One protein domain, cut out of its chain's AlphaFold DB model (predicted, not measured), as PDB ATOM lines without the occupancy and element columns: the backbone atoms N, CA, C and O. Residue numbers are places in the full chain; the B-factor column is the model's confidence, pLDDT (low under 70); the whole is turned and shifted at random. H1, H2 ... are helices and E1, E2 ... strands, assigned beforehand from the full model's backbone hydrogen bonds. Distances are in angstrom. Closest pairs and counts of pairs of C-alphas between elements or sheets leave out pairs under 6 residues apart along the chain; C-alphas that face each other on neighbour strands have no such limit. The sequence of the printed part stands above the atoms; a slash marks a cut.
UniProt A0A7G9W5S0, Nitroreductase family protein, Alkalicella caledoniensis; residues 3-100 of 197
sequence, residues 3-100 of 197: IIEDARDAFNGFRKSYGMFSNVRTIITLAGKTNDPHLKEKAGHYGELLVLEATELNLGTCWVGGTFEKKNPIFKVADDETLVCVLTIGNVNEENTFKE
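AT A GLANCE: This is residues 3 to 100 of the 197 residues of the protein "Nitroreductase family protein" of Alkalicella caledoniensis (UniProt A0A7G9W5S0). A three-stranded antiparallel sheet has one long helix, H2, lying along one face; on the side away from H2 are the short helix H1 and long loops, and residues 91 to 100 run out past one end of the sheet as a tail. The 98 printed residues hold two named helices and three named strands in the order H1 E1 H2 E2 E3, and the sheet's order is E1, E3, E2. The class is mixed, helices and strands, with under half of the residues in named elements. The whole is compact, with a radius of gyration of the C-alphas of 14.0 A, yet elongated, spanning 45 by 29 by 20 A.

HOW THE PARTS SIT: Begin at residues 3 to 4, which pair antiparallel with residues 27 to 28 of E1, residues 26 to 33. Next comes H1, residues 8 to 11, which is not on the sheet. Look from E1 to its neighbour E3, residues 81 to 90: they are antiparallel at 160 degrees, with N 28 and O 87 2.8 A apart and N 84 and O 30 2.8 A apart. On the other side of E3 find E2, residues 60 to 64, antiparallel at 154 degrees, with N 60 and O 90 2.8 A apart; E2 and E3 are a hairpin. H2, residues 39 to 56, is on the sheet at a height of 8.8 A, in two layers, a helix on one face of a sheet. It runs along the strands over E3, at 12 degrees on the local plane, but only just over E3 alone, since 2 of its C-alphas fall on E1. The closest C-alphas of H2 and E1 are those of Ala 43 and Leu 30, 5.9 A apart. E1, H2 and E2 form a split strand-helix-strand unit, two strands running the same way with E3 between them, and its crossover is right-handed. H1 and H2 are apart. Every O i to N i+4 pair of H2 is within hydrogen-bond range; H1 is too short for such a pair.

IN THESE COORDINATES: Find C-alpha 8 at (10.301, -38.491, 36.047), where H1 begins. E1 spans 23.2 A. H2 starts at C-alpha 39, (24.771, -17.408, 43.405), and runs 25.7 A. E2 spans 13.1 A. E3 spans 26.2 A, bends by 57 degrees at residue 84 and ends at C-alpha 90, (2.386, -29.398, 40.332).

THE WHOLE: The C-alphas farthest apart, those of Asn 35 and Phe 98, are 45.7 A apart. The printed part has no cut. The links H1 to E1 and E2 to E3 are long. Confidence is under 70 at residues 12 to 20, 67 to 70 and 94 to 99.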
ATOM      1  N   ILE A   3      12.579 -24.525  33.235       91.25
ATOM      2  CA  ILE A   3      11.478 -25.445  33.521       91.25
ATOM      3  C   ILE A   3      11.684 -26.747  32.741       91.25
ATOM      4  O   ILE A   3      11.987 -26.740  31.548       91.25
ATOM      5  N   ILE A   4      11.532 -27.875  33.426       89.44
ATOM      6  CA  ILE A   4      11.590 -29.214  32.840       89.44
ATOM      7  C   ILE A   4      10.251 -29.877  33.129       89.44
ATOM      8  O   ILE A   4       9.944 -30.156  34.283       89.44
ATOM      9  N   GLU A   5       9.461 -30.123  32.086       86.75
ATOM     10  CA  GLU A   5       8.095 -30.664  32.188       86.75
ATOM     11  C   GLU A   5       8.053 -32.192  32.357       86.75
ATOM     12  O   GLU A   5       7.026 -32.758  32.739       86.75
ATOM     13  N   ASP A   6       9.171 -32.876  32.085       85.88
ATOM     14  CA  ASP A   6       9.290 -34.322  32.251       85.88
ATOM     15  C   ASP A   6      10.567 -34.738  32.989       85.88
ATOM     16  O   ASP A   6      11.559 -35.171  32.406       85.88
ATOM     17  N   ALA A   7      10.529 -34.605  34.312       83.25
ATOM     18  CA  ALA A   7      11.627 -34.937  35.214       83.25
ATOM     19  C   ALA A   7      11.460 -36.286  35.935       83.25
ATOM     20  O   ALA A   7      12.111 -36.518  36.960       83.25
ATOM     21  N   ARG A   8      10.613 -37.190  35.416       79.12
ATOM     22  CA  ARG A   8      10.301 -38.491  36.047       79.12
ATOM     23  C   ARG A   8      11.562 -39.254  36.458       79.12
ATOM     24  O   ARG A   8      11.674 -39.721  37.590       79.12
ATOM     25  N   ASP A   9      12.553 -39.299  35.573       75.19
ATOM     26  CA  ASP A   9      13.778 -40.070  35.793       75.19
ATOM     27  C   ASP A   9      14.708 -39.472  36.858       75.19
ATOM     28  O   ASP A   9      15.457 -40.208  37.507       75.19
ATOM     29  N   ALA A  10      14.632 -38.164  37.123       74.19
ATOM     30  CA  ALA A  10      15.429 -37.541  38.180       74.19
ATOM     31  C   ALA A  10      14.929 -37.881  39.591       74.19
ATOM     32  O   ALA A  10      15.727 -37.860  40.531       74.19
ATOM     33  N   PHE A  11      13.652 -38.248  39.730       70.75
ATOM     34  CA  PHE A  11      13.008 -38.569  41.009       70.75
ATOM     35  C   PHE A  11      12.642 -40.055  41.158       70.75
ATOM     36  O   PHE A  11      12.133 -40.462  42.204       70.75
ATOM     37  N   ASN A  12      12.968 -40.892  40.168       63.22
ATOM     38  CA  ASN A  12      12.801 -42.342  40.237       63.22
ATOM     39  C   ASN A  12      13.784 -42.960  41.262       63.22
ATOM     40  O   ASN A  12      14.981 -43.111  41.004       63.22
ATOM     41  N   GLY A  13      13.279 -43.302  42.455       57.75
ATOM     42  CA  GLY A  13      13.995 -44.071  43.486       57.75
ATOM     43  C   GLY A  13      13.601 -43.721  44.928       57.75
ATOM     44  O   GLY A  13      13.508 -42.554  45.291       57.75
ATOM     45  N   PHE A  14      13.456 -44.731  45.796       49.34
ATOM     46  CA  PHE A  14      12.986 -44.587  47.192       49.34
ATOM     47  C   PHE A  14      13.806 -43.595  48.048       49.34
ATOM     48  O   PHE A  14      13.288 -42.980  48.976       49.34
ATOM     49  N   ARG A  15      15.094 -43.403  47.726       56.53
ATOM     50  CA  ARG A  15      15.992 -42.460  48.420       56.53
ATOM     51  C   ARG A  15      15.924 -41.022  47.888       56.53
ATOM     52  O   ARG A  15      16.439 -40.128  48.550       56.53
ATOM     53  N   LYS A  16      15.317 -40.789  46.718       57.75
ATOM     54  CA  LYS A  16      15.409 -39.516  45.983       57.75
ATOM     55  C   LYS A  16      14.349 -38.463  46.379       57.75
ATOM     56  O   LYS A  16      14.391 -37.317  45.939       57.75
ATOM     57  N   SER A  17      13.438 -38.813  47.286       59.59
ATOM     58  CA  SER A  17      12.367 -37.927  47.779       59.59
ATOM     59  C   SER A  17      12.001 -38.157  49.249       59.59
ATOM     60  O   SER A  17      10.955 -37.701  49.699       59.59
ATOM     61  N   TYR A  18      12.796 -38.945  49.985       57.47
ATOM     62  CA  TYR A  18      12.392 -39.546  51.269       57.47
ATOM     63  C   TYR A  18      11.056 -40.323  51.199       57.47
ATOM     64  O   TYR A  18      10.415 -40.545  52.222       57.47
ATOM     65  N   GLY A  19      10.610 -40.718  49.998       62.34
ATOM     66  CA  GLY A  19       9.286 -41.305  49.778       62.34
ATOM     67  C   GLY A  19       8.121 -40.317  49.928       62.34
ATOM     68  O   GLY A  19       6.981 -40.760  50.004       62.34
ATOM     69  N   MET A  20       8.394 -39.007  49.987       69.50
ATOM     70  CA  MET A  20       7.394 -37.956  50.227       69.50
ATOM     71  C   MET A  20       6.772 -37.389  48.948       69.50
ATOM     72  O   MET A  20       5.777 -36.681  49.027       69.50
ATOM     73  N   PHE A  21       7.348 -37.678  47.781       75.19
ATOM     74  CA  PHE A  21       6.811 -37.208  46.506       75.19
ATOM     75  C   PHE A  21       6.208 -38.354  45.706       75.19
ATOM     76  O   PHE A  21       6.809 -39.425  45.585       75.19
ATOM     77  N   SER A  22       5.055 -38.092  45.100       72.06
ATOM     78  CA  SER A  22       4.406 -38.955  44.122       72.06
ATOM     79  C   SER A  22       4.271 -38.192  42.800       72.06
ATOM     80  O   SER A  22       3.974 -37.003  42.786       72.06
ATOM     81  N   ASN A  23       4.550 -38.869  41.681       78.31
ATOM     82  CA  ASN A  23       4.318 -38.352  40.325       78.31
ATOM     83  C   ASN A  23       4.889 -36.939  40.034       78.31
ATOM     84  O   ASN A  23       4.236 -36.124  39.387       78.31
ATOM     85  N   VAL A  24       6.119 -36.642  40.474       81.25
ATOM     86  CA  VAL A  24       6.799 -35.385  40.102       81.25
ATOM     87  C   VAL A  24       7.076 -35.395  38.599       81.25
ATOM     88  O   VAL A  24       7.830 -36.236  38.104       81.25
ATOM     89  N   ARG A  25       6.455 -34.463  37.875       84.56
ATOM     90  CA  ARG A  25       6.643 -34.276  36.429       84.56
ATOM     91  C   ARG A  25       7.417 -33.008  36.139       84.56
ATOM     92  O   ARG A  25       8.442 -33.077  35.471       84.56
ATOM     93  N   THR A  26       6.967 -31.904  36.719       90.38
ATOM     94  CA  THR A  26       7.512 -30.586  36.429       90.38
ATOM     95  C   THR A  26       8.431 -30.115  37.544       90.38
ATOM     96  O   THR A  26       8.072 -30.136  38.725       90.38
ATOM     97  N   ILE A  27       9.625 -29.669  37.161       91.62
ATOM     98  CA  ILE A  27      10.566 -29.012  38.064       91.62
ATOM     99  C   ILE A  27      11.098 -27.717  37.464       91.62
ATOM    100  O   ILE A  27      11.178 -27.572  36.246       91.62
ATOM    101  N   ILE A  28      11.531 -26.810  38.330       93.75
ATOM    102  CA  ILE A  28      12.319 -25.638  37.962       93.75
ATOM    103  C   ILE A  28      13.737 -25.834  38.483       93.75
ATOM    104  O   ILE A  28      13.951 -26.134  39.657       93.75
ATOM    105  N   THR A  29      14.717 -25.656  37.607       93.38
ATOM    106  CA  THR A  29      16.135 -25.718  37.956       93.38
ATOM    107  C   THR A  29      16.653 -24.346  38.375       93.38
ATOM    108  O   THR A  29      16.446 -23.337  37.697       93.38
ATOM    109  N   LEU A  30      17.372 -24.313  39.495       94.81
ATOM    110  CA  LEU A  30      18.057 -23.123  39.983       94.81
ATOM    111  C   LEU A  30      19.556 -23.336  39.782       94.81
ATOM    112  O   LEU A  30      20.220 -23.970  40.601       94.81
ATOM    113  N   ALA A  31      20.074 -22.847  38.659       93.88
ATOM    114  CA  ALA A  31      21.478 -22.939  38.277       93.88
ATOM    115  C   ALA A  31      22.023 -21.560  37.889       93.88
ATOM    116  O   ALA A  31      21.256 -20.659  37.539       93.88
ATOM    117  N   GLY A  32      23.341 -21.402  37.963       94.56
ATOM    118  CA  GLY A  32      24.019 -20.187  37.530       94.56
ATOM    119  C   GLY A  32      25.535 -20.288  37.644       94.56
ATOM    120  O   GLY A  32      26.073 -21.333  38.018       94.56
ATOM    121  N   LYS A  33      26.215 -19.192  37.298       96.38
ATOM    122  CA  LYS A  33      27.670 -19.141  37.121       96.38
ATOM    123  C   LYS A  33      28.425 -19.476  38.402       96.38
ATOM    124  O   LYS A  33      28.184 -18.897  39.457       96.38
ATOM    125  N   THR A  34      29.399 -20.371  38.284       94.00
ATOM    126  CA  THR A  34      30.253 -20.825  39.395       94.00
ATOM    127  C   THR A  34      31.091 -19.711  40.023       94.00
ATOM    128  O   THR A  34      31.468 -19.821  41.188       94.00
ATOM    129  N   ASN A  35      31.361 -18.635  39.280       96.56
ATOM    130  CA  ASN A  35      32.120 -17.477  39.747       96.56
ATOM    131  C   ASN A  35      31.256 -16.362  40.366       96.56
ATOM    132  O   ASN A  35      31.814 -15.351  40.787       96.56
ATOM    133  N   ASP A  36      29.928 -16.513  40.433       97.62
ATOM    134  CA  ASP A  36      29.054 -15.538  41.090       97.62
ATOM    135  C   ASP A  36      29.094 -15.740  42.619       97.62
ATOM    136  O   ASP A  36      28.566 -16.740  43.122       97.62
ATOM    137  N   PRO A  37      29.671 -14.796  43.390       96.31
ATOM    138  CA  PRO A  37      29.813 -14.943  44.840       96.31
ATOM    139  C   PRO A  37      28.467 -14.961  45.577       96.31
ATOM    140  O   PRO A  37      28.396 -15.418  46.717       96.31
ATOM    141  N   HIS A  38      27.391 -14.496  44.936       97.81
ATOM    142  CA  HIS A  38      26.047 -14.430  45.508       97.81
ATOM    143  C   HIS A  38      25.088 -15.451  44.888       97.81
ATOM    144  O   HIS A  38      23.883 -15.368  45.125       97.81
ATOM    145  N   LEU A  39      25.595 -16.431  44.125       97.44
ATOM    146  CA  LEU A  39      24.771 -17.408  43.405       97.44
ATOM    147  C   LEU A  39      23.703 -18.060  44.294       97.44
ATOM    148  O   LEU A  39      22.535 -18.118  43.922       97.44
ATOM    149  N   LYS A  40      24.092 -18.544  45.480       97.62
ATOM    150  CA  LYS A  40      23.176 -19.245  46.397       97.62
ATOM    151  C   LYS A  40      22.072 -18.336  46.925       97.62
ATOM    152  O   LYS A  40      20.915 -18.738  46.964       97.62
ATOM    153  N   GLU A  41      22.426 -17.116  47.307       98.44
ATOM    154  CA  GLU A  41      21.462 -16.137  47.802       98.44
ATOM    155  C   GLU A  41      20.494 -15.701  46.703       98.44
ATOM    156  O   GLU A  41      19.288 -15.686  46.929       98.44
ATOM    157  N   LYS A  42      20.999 -15.436  45.491       98.31
ATOM    158  CA  LYS A  42      20.163 -15.144  44.320       98.31
ATOM    159  C   LYS A  42      19.241 -16.313  43.985       98.31
ATOM    160  O   LYS A  42      18.067 -16.093  43.708       98.31
ATOM    161  N   ALA A  43      19.741 -17.548  44.043       97.88
ATOM    162  CA  ALA A  43      18.927 -18.741  43.832       97.88
ATOM    163  C   ALA A  43      17.799 -18.840  44.868       97.88
ATOM    164  O   ALA A  43      16.665 -19.103  44.485       97.88
ATOM    165  N   GLY A  44      18.089 -18.575  46.147       98.25
ATOM    166  CA  GLY A  44      17.078 -18.486  47.203       98.25
ATOM    167  C   GLY A  44      16.054 -17.383  46.948       98.25
ATOM    168  O   GLY A  44      14.857 -17.629  47.022       98.25
ATOM    169  N   HIS A  45      16.522 -16.189  46.578       98.50
ATOM    170  CA  HIS A  45      15.676 -15.032  46.305       98.50
ATOM    171  C   HIS A  45      14.718 -15.284  45.131       98.50
ATOM    172  O   HIS A  45      13.502 -15.292  45.290       98.50
ATOM    173  N   TYR A  46      15.257 -15.534  43.938       98.25
ATOM    174  CA  TYR A  46      14.437 -15.709  42.741       98.25
ATOM    175  C   TYR A  46      13.655 -17.025  42.759       98.25
ATOM    176  O   TYR A  46      12.535 -17.073  42.261       98.25
ATOM    177  N   GLY A  47      14.210 -18.081  43.360       98.12
ATOM    178  CA  GLY A  47      13.490 -19.334  43.557       98.12
ATOM    179  C   GLY A  47      12.258 -19.150  44.441       98.12
ATOM    180  O   GLY A  47      11.199 -19.672  44.110       98.12
ATOM    181  N   GLU A  48      12.356 -18.357  45.511       98.44
ATOM    182  CA  GLU A  48      11.208 -18.114  46.385       98.44
ATOM    183  C   GLU A  48      10.130 -17.260  45.718       98.44
ATOM    184  O   GLU A  48       8.949 -17.520  45.918       98.44
ATOM    185  N   LEU A  49      10.503 -16.300  44.864       98.25
ATOM    186  CA  LEU A  49       9.520 -15.573  44.051       98.25
ATOM    187  C   LEU A  49       8.698 -16.531  43.173       98.25
ATOM    188  O   LEU A  49       7.480 -16.403  43.104       98.25
ATOM    189  N   LEU A  50       9.343 -17.532  42.567       97.69
ATOM    190  CA  LEU A  50       8.656 -18.563  41.779       97.69
ATOM    191  C   LEU A  50       7.791 -19.484  42.646       97.69
ATOM    192  O   LEU A  50       6.710 -19.883  42.221       97.69
ATOM    193  N   VAL A  51       8.249 -19.825  43.855       97.81
ATOM    194  CA  VAL A  51       7.467 -20.609  44.824       97.81
ATOM    195  C   VAL A  51       6.195 -19.869  45.224       97.81
ATOM    196  O   VAL A  51       5.126 -20.477  45.245       97.81
ATOM    197  N   LEU A  52       6.300 -18.576  45.532       97.31
ATOM    198  CA  LEU A  52       5.164 -17.746  45.921       97.31
ATOM    199  C   LEU A  52       4.178 -17.585  44.759       97.31
ATOM    200  O   LEU A  52       2.992 -17.818  44.953       97.31
ATOM    201  N   GLU A  53       4.664 -17.314  43.545       97.25
ATOM    202  CA  GLU A  53       3.819 -17.235  42.345       97.25
ATOM    203  C   GLU A  53       3.083 -18.557  42.070       97.25
ATOM    204  O   GLU A  53       1.873 -18.584  41.867       97.25
ATOM    205  N   ALA A  54       3.789 -19.691  42.126       95.62
ATOM    206  CA  ALA A  54       3.164 -21.001  41.956       95.62
ATOM    207  C   ALA A  54       2.125 -21.291  43.057       95.62
ATOM    208  O   ALA A  54       1.102 -21.920  42.788       95.62
ATOM    209  N   THR A  55       2.369 -20.807  44.276       94.19
ATOM    210  CA  THR A  55       1.441 -20.940  45.406       94.19
ATOM    211  C   THR A  55       0.171 -20.111  45.188       94.19
ATOM    212  O   THR A  55      -0.919 -20.626  45.425       94.19
ATOM    213  N   GLU A  56       0.278 -18.883  44.668       95.81
ATOM    214  CA  GLU A  56      -0.881 -18.059  44.269       95.81
ATOM    215  C   GLU A  56      -1.715 -18.733  43.164       95.81
ATOM    216  O   GLU A  56      -2.938 -18.593  43.113       95.81
ATOM    217  N   LEU A  57      -1.077 -19.551  42.320       95.12
ATOM    218  CA  LEU A  57      -1.735 -20.396  41.316       95.12
ATOM    219  C   LEU A  57      -2.289 -21.724  41.878       95.12
ATOM    220  O   LEU A  57      -2.741 -22.569  41.105       95.12
ATOM    221  N   ASN A  58      -2.287 -21.915  43.202       92.50
ATOM    222  CA  ASN A  58      -2.703 -23.138  43.905       92.50
ATOM    223  C   ASN A  58      -1.903 -24.400  43.529       92.50
ATOM    224  O   ASN A  58      -2.406 -25.521  43.627       92.50
ATOM    225  N   LEU A  59      -0.643 -24.243  43.118       91.69
ATOM    226  CA  LEU A  59       0.261 -25.364  42.880       91.69
ATOM    227  C   LEU A  59       1.025 -25.718  44.159       91.69
ATOM    228  O   LEU A  59       1.488 -24.854  44.902       91.69
ATOM    229  N   GLY A  60       1.219 -27.014  44.390       90.31
ATOM    230  CA  GLY A  60       2.142 -27.497  45.409       90.31
ATOM    231  C   GLY A  60       3.582 -27.283  44.978       90.31
ATOM    232  O   GLY A  60       3.938 -27.527  43.822       90.31
ATOM    233  N   THR A  61       4.420 -26.871  45.926       92.88
ATOM    234  CA  THR A  61       5.840 -26.613  45.696       92.88
ATOM    235  C   THR A  61       6.713 -27.328  46.723       92.88
ATOM    236  O   THR A  61       6.299 -27.576  47.857       92.88
ATOM    237  N   CYS A  62       7.943 -27.681  46.343       91.62
ATOM    238  CA  CYS A  62       8.935 -28.144  47.309       91.62
ATOM    239  C   CYS A  62      10.362 -27.817  46.873       91.62
ATOM    240  O   CYS A  62      10.756 -28.079  45.736       91.62
ATOM    241  N   TRP A  63      11.150 -27.298  47.814       93.62
ATOM    242  CA  TRP A  63      12.590 -27.117  47.667       93.62
ATOM    243  C   TRP A  63      13.321 -28.457  47.790       93.62
ATOM    244  O   TRP A  63      13.232 -29.139  48.812       93.62
ATOM    245  N   VAL A  64      14.120 -28.809  46.781       89.56
ATOM    246  CA  VAL A  64      14.926 -30.036  46.772       89.56
ATOM    247  C   VAL A  64      16.388 -29.688  46.494       89.56
ATOM    248  O   VAL A  64      16.749 -29.275  45.395       89.56
ATOM    249  N   GLY A  65      17.251 -29.871  47.499       85.62
ATOM    250  CA  GLY A  65      18.681 -29.536  47.400       85.62
ATOM    251  C   GLY A  65      19.632 -30.724  47.216       85.62
ATOM    252  O   GLY A  65      20.699 -30.577  46.621       85.62
ATOM    253  N   GLY A  66      19.277 -31.913  47.725       74.06
ATOM    254  CA  GLY A  66      20.251 -33.005  47.900       74.06
ATOM    255  C   GLY A  66      19.822 -34.397  47.445       74.06
ATOM    256  O   GLY A  66      20.657 -35.295  47.424       74.06
ATOM    257  N   THR A  67      18.554 -34.600  47.091       65.62
ATOM    258  CA  THR A  67      18.009 -35.945  46.847       65.62
ATOM    259  C   THR A  67      17.792 -36.268  45.367       65.62
ATOM    260  O   THR A  67      17.125 -37.240  45.059       65.62
ATOM    261  N   PHE A  68      18.383 -35.526  44.431       67.94
ATOM    262  CA  PHE A  68      18.295 -35.819  42.994       67.94
ATOM    263  C   PHE A  68      19.670 -36.128  42.386       67.94
ATOM    264  O   PHE A  68      20.725 -35.790  42.931       67.94
ATOM    265  N   GLU A  69      19.669 -36.799  41.238       69.12
ATOM    266  CA  GLU A  69      20.891 -37.196  40.541       69.12
ATOM    267  C   GLU A  69      21.478 -36.031  39.740       69.12
ATOM    268  O   GLU A  69      21.081 -35.780  38.611       69.12
ATOM    269  N   LYS A  70      22.447 -35.315  40.317       68.06
ATOM    270  CA  LYS A  70      23.007 -34.075  39.739       68.06
ATOM    271  C   LYS A  70      23.597 -34.207  38.328       68.06
ATOM    272  O   LYS A  70      23.693 -33.204  37.636       68.06
ATOM    273  N   LYS A  71      24.011 -35.410  37.916       71.88
ATOM    274  CA  LYS A  71      24.565 -35.695  36.578       71.88
ATOM    275  C   LYS A  71      23.515 -36.201  35.584       71.88
ATOM    276  O   LYS A  71      23.877 -36.689  34.518       71.88
ATOM    277  N   ASN A  72      22.233 -36.145  35.941       77.31
ATOM    278  CA  ASN A  72      21.178 -36.581  35.044       77.31
ATOM    279  C   ASN A  72      21.125 -35.651  33.812       77.31
ATOM    280  O   ASN A  72      21.077 -34.433  33.991       77.31
ATOM    281  N   PRO A  73      21.112 -36.198  32.581       80.31
ATOM    282  CA  PRO A  73      21.148 -35.411  31.346       80.31
ATOM    283  C   PRO A  73      19.937 -34.492  31.142       80.31
ATOM    284  O   PRO A  73      19.991 -33.619  30.279       80.31
ATOM    285  N   ILE A  74      18.854 -34.643  31.918       83.75
ATOM    286  CA  ILE A  74      17.740 -33.685  31.875       83.75
ATOM    287  C   ILE A  74      18.151 -32.293  32.372       83.75
ATOM    288  O   ILE A  74      17.530 -31.301  31.994       83.75
ATOM    289  N   PHE A  75      19.182 -32.204  33.220       84.19
ATOM    290  CA  PHE A  75      19.682 -30.937  33.736       84.19
ATOM    291  C   PHE A  75      20.612 -30.294  32.711       84.19
ATOM    292  O   PHE A  75      21.752 -30.717  32.527       84.19
ATOM    293  N   LYS A  76      20.122 -29.244  32.053       83.69
ATOM    294  CA  LYS A  76      20.905 -28.428  31.124       83.69
ATOM    295  C   LYS A  76      21.700 -27.396  31.921       83.69
ATOM    296  O   LYS A  76      21.206 -26.319  32.216       83.69
ATOM    297  N   VAL A  77      22.909 -27.765  32.330       86.81
ATOM    298  CA  VAL A  77      23.827 -26.892  33.078       86.81
ATOM    299  C   VAL A  77      25.078 -26.712  32.231       86.81
ATOM    300  O   VAL A  77      25.661 -27.709  31.805       86.81
ATOM    301  N   ALA A  78      25.462 -25.467  31.946       89.44
ATOM    302  CA  ALA A  78      26.681 -25.188  31.190       89.44
ATOM    303  C   ALA A  78      27.946 -25.521  32.005       89.44
ATOM    304  O   ALA A  78      27.904 -25.580  33.233       89.44
ATOM    305  N   ASP A  79      29.088 -25.684  31.333       89.81
ATOM    306  CA  ASP A  79      30.364 -26.048  31.978       89.81
ATOM    307  C   ASP A  79      30.824 -25.039  33.046       89.81
ATOM    308  O   ASP A  79      31.515 -25.405  33.997       89.81
ATOM    309  N   ASP A  80      30.443 -23.767  32.905       94.12
ATOM    310  CA  ASP A  80      30.760 -22.700  33.856       94.12
ATOM    311  C   ASP A  80      29.642 -22.436  34.882       94.12
ATOM    312  O   ASP A  80      29.735 -21.492  35.676       94.12
ATOM    313  N   GLU A  81      28.613 -23.284  34.913       93.50
ATOM    314  CA  GLU A  81      27.472 -23.206  35.818       93.50
ATOM    315  C   GLU A  81      27.418 -24.375  36.805       93.50
ATOM    316  O   GLU A  81      28.029 -25.429  36.639       93.50
ATOM    317  N   THR A  82      26.660 -24.187  37.879       91.31
ATOM    318  CA  THR A  82      26.356 -25.251  38.832       91.31
ATOM    319  C   THR A  82      24.882 -25.247  39.196       91.31
ATOM    320  O   THR A  82      24.269 -24.192  39.372       91.31
ATOM    321  N   LEU A  83      24.309 -26.444  39.323       91.81
ATOM    322  CA  LEU A  83      22.946 -26.639  39.803       91.81
ATOM    323  C   LEU A  83      22.917 -26.519  41.330       91.81
ATOM    324  O   LEU A  83      23.495 -27.343  42.047       91.81
ATOM    325  N   VAL A  84      22.228 -25.490  41.821       92.88
ATOM    326  CA  VAL A  84      22.117 -25.158  43.244       92.88
ATOM    327  C   VAL A  84      21.047 -26.024  43.910       92.88
ATOM    328  O   VAL A  84      21.356 -26.788  44.823       92.88
ATOM    329  N   CYS A  85      19.810 -25.921  43.422       92.75
ATOM    330  CA  CYS A  85      18.620 -26.629  43.900       92.75
ATOM    331  C   CYS A  85      17.645 -26.846  42.732       92.75
ATOM    332  O   CYS A  85      17.788 -26.249  41.663       92.75
ATOM    333  N   VAL A  86      16.618 -27.659  42.965       92.12
ATOM    334  CA  VAL A  86      15.435 -27.725  42.101       92.12
ATOM    335  C   VAL A  86      14.174 -27.469  42.922       92.12
ATOM    336  O   VAL A  86      14.130 -27.778  44.115       92.12
ATOM    337  N   LEU A  87      13.159 -26.905  42.281       93.38
ATOM    338  CA  LEU A  87      11.816 -26.749  42.831       93.38
ATOM    339  C   LEU A  87      10.905 -27.750  42.136       93.38
ATOM    340  O   LEU A  87      10.827 -27.739  40.911       93.38
ATOM    341  N   THR A  88      10.212 -28.605  42.880       91.94
ATOM    342  CA  THR A  88       9.108 -29.386  42.305       91.94
ATOM    343  C   THR A  88       7.862 -28.523  42.268       91.94
ATOM    344  O   THR A  88       7.599 -27.847  43.261       91.94
ATOM    345  N   ILE A  89       7.094 -28.574  41.179       92.38
ATOM    346  CA  ILE A  89       5.818 -27.860  41.053       92.38
ATOM    347  C   ILE A  89       4.743 -28.773  40.454       92.38
ATOM    348  O   ILE A  89       5.032 -29.582  39.569       92.38
ATOM    349  N   GLY A  90       3.501 -28.656  40.919       91.06
ATOM    350  CA  GLY A  90       2.386 -29.398  40.332       91.06
ATOM    351  C   GLY A  90       1.106 -29.363  41.156       91.06
ATOM    352  O   GLY A  90       1.066 -28.814  42.252       91.06
ATOM    353  N   ASN A  91       0.054 -29.977  40.620       89.00
ATOM    354  CA  ASN A  91      -1.212 -30.126  41.332       89.00
ATOM    355  C   ASN A  91      -1.057 -31.135  42.471       89.00
ATOM    356  O   ASN A  91      -0.525 -32.231  42.270       89.00
ATOM    357  N   VAL A  92      -1.547 -30.772  43.652       82.31
ATOM    358  CA  VAL A  92      -1.607 -31.666  44.810       82.31
ATOM    359  C   VAL A  92      -3.010 -32.250  44.873       82.31
ATOM    360  O   VAL A  92      -3.989 -31.521  44.749       82.31
ATOM    361  N   ASN A  93      -3.119 -33.564  45.054       75.69
ATOM    362  CA  ASN A  93      -4.416 -34.188  45.290       75.69
ATOM    363  C   ASN A  93      -4.933 -33.763  46.674       75.69
ATOM    364  O   ASN A  93      -4.213 -33.890  47.661       75.69
ATOM    365  N   GLU A  94      -6.177 -33.288  46.754       65.25
ATOM    366  CA  GLU A  94      -6.780 -32.828  48.018       65.25
ATOM    367  C   GLU A  94      -6.985 -33.964  49.035       65.25
ATOM    368  O   GLU A  94      -6.989 -33.740  50.249       65.25
ATOM    369  N   GLU A  95      -7.118 -35.202  48.551       63.47
ATOM    370  CA  GLU A  95      -7.200 -36.398  49.384       63.47
ATOM    371  C   GLU A  95      -5.829 -36.724  49.986       63.47
ATOM    372  O   GLU A  95      -5.095 -37.580  49.494       63.47
ATOM    373  N   ASN A  96      -5.487 -36.048  51.087       59.16
ATOM    374  CA  ASN A  96      -4.344 -36.434  51.903       59.16
ATOM    375  C   ASN A  96      -4.525 -37.887  52.344       59.16
ATOM    376  O   ASN A  96      -5.383 -38.213  53.171       59.16
ATOM    377  N   THR A  97      -3.677 -38.771  51.840       67.00
ATOM    378  CA  THR A  97      -3.635 -40.145  52.318       67.00
ATOM    379  C   THR A  97      -3.271 -40.152  53.805       67.00
ATOM    380  O   THR A  97      -2.587 -39.264  54.330       67.00
ATOM    381  N   PHE A  98      -3.688 -41.193  54.528       66.81
ATOM    382  CA  PHE A  98      -3.351 -41.352  55.948       66.81
ATOM    383  C   PHE A  98      -1.830 -41.266  56.203       66.81
ATOM    384  O   PHE A  98      -1.388 -40.761  57.235       66.81
ATOM    385  N   LYS A  99      -1.018 -41.701  55.226       68.69
ATOM    386  CA  LYS A  99       0.447 -41.597  55.251       68.69
ATOM    387  C   LYS A  99       0.931 -40.149  55.159       68.69
ATOM    388  O   LYS A  99       1.761 -39.753  55.973       68.69
ATOM    389  N   GLU A 100       0.402 -39.356  54.229       70.88
ATOM    390  CA  GLU A 100       0.764 -37.938  54.069       70.88
ATOM    391  C   GLU A 100       0.387 -37.122  55.304       70.88
ATOM    392  O   GLU A 100       1.192 -36.331  55.786       70.88
TER     393      GLU A 100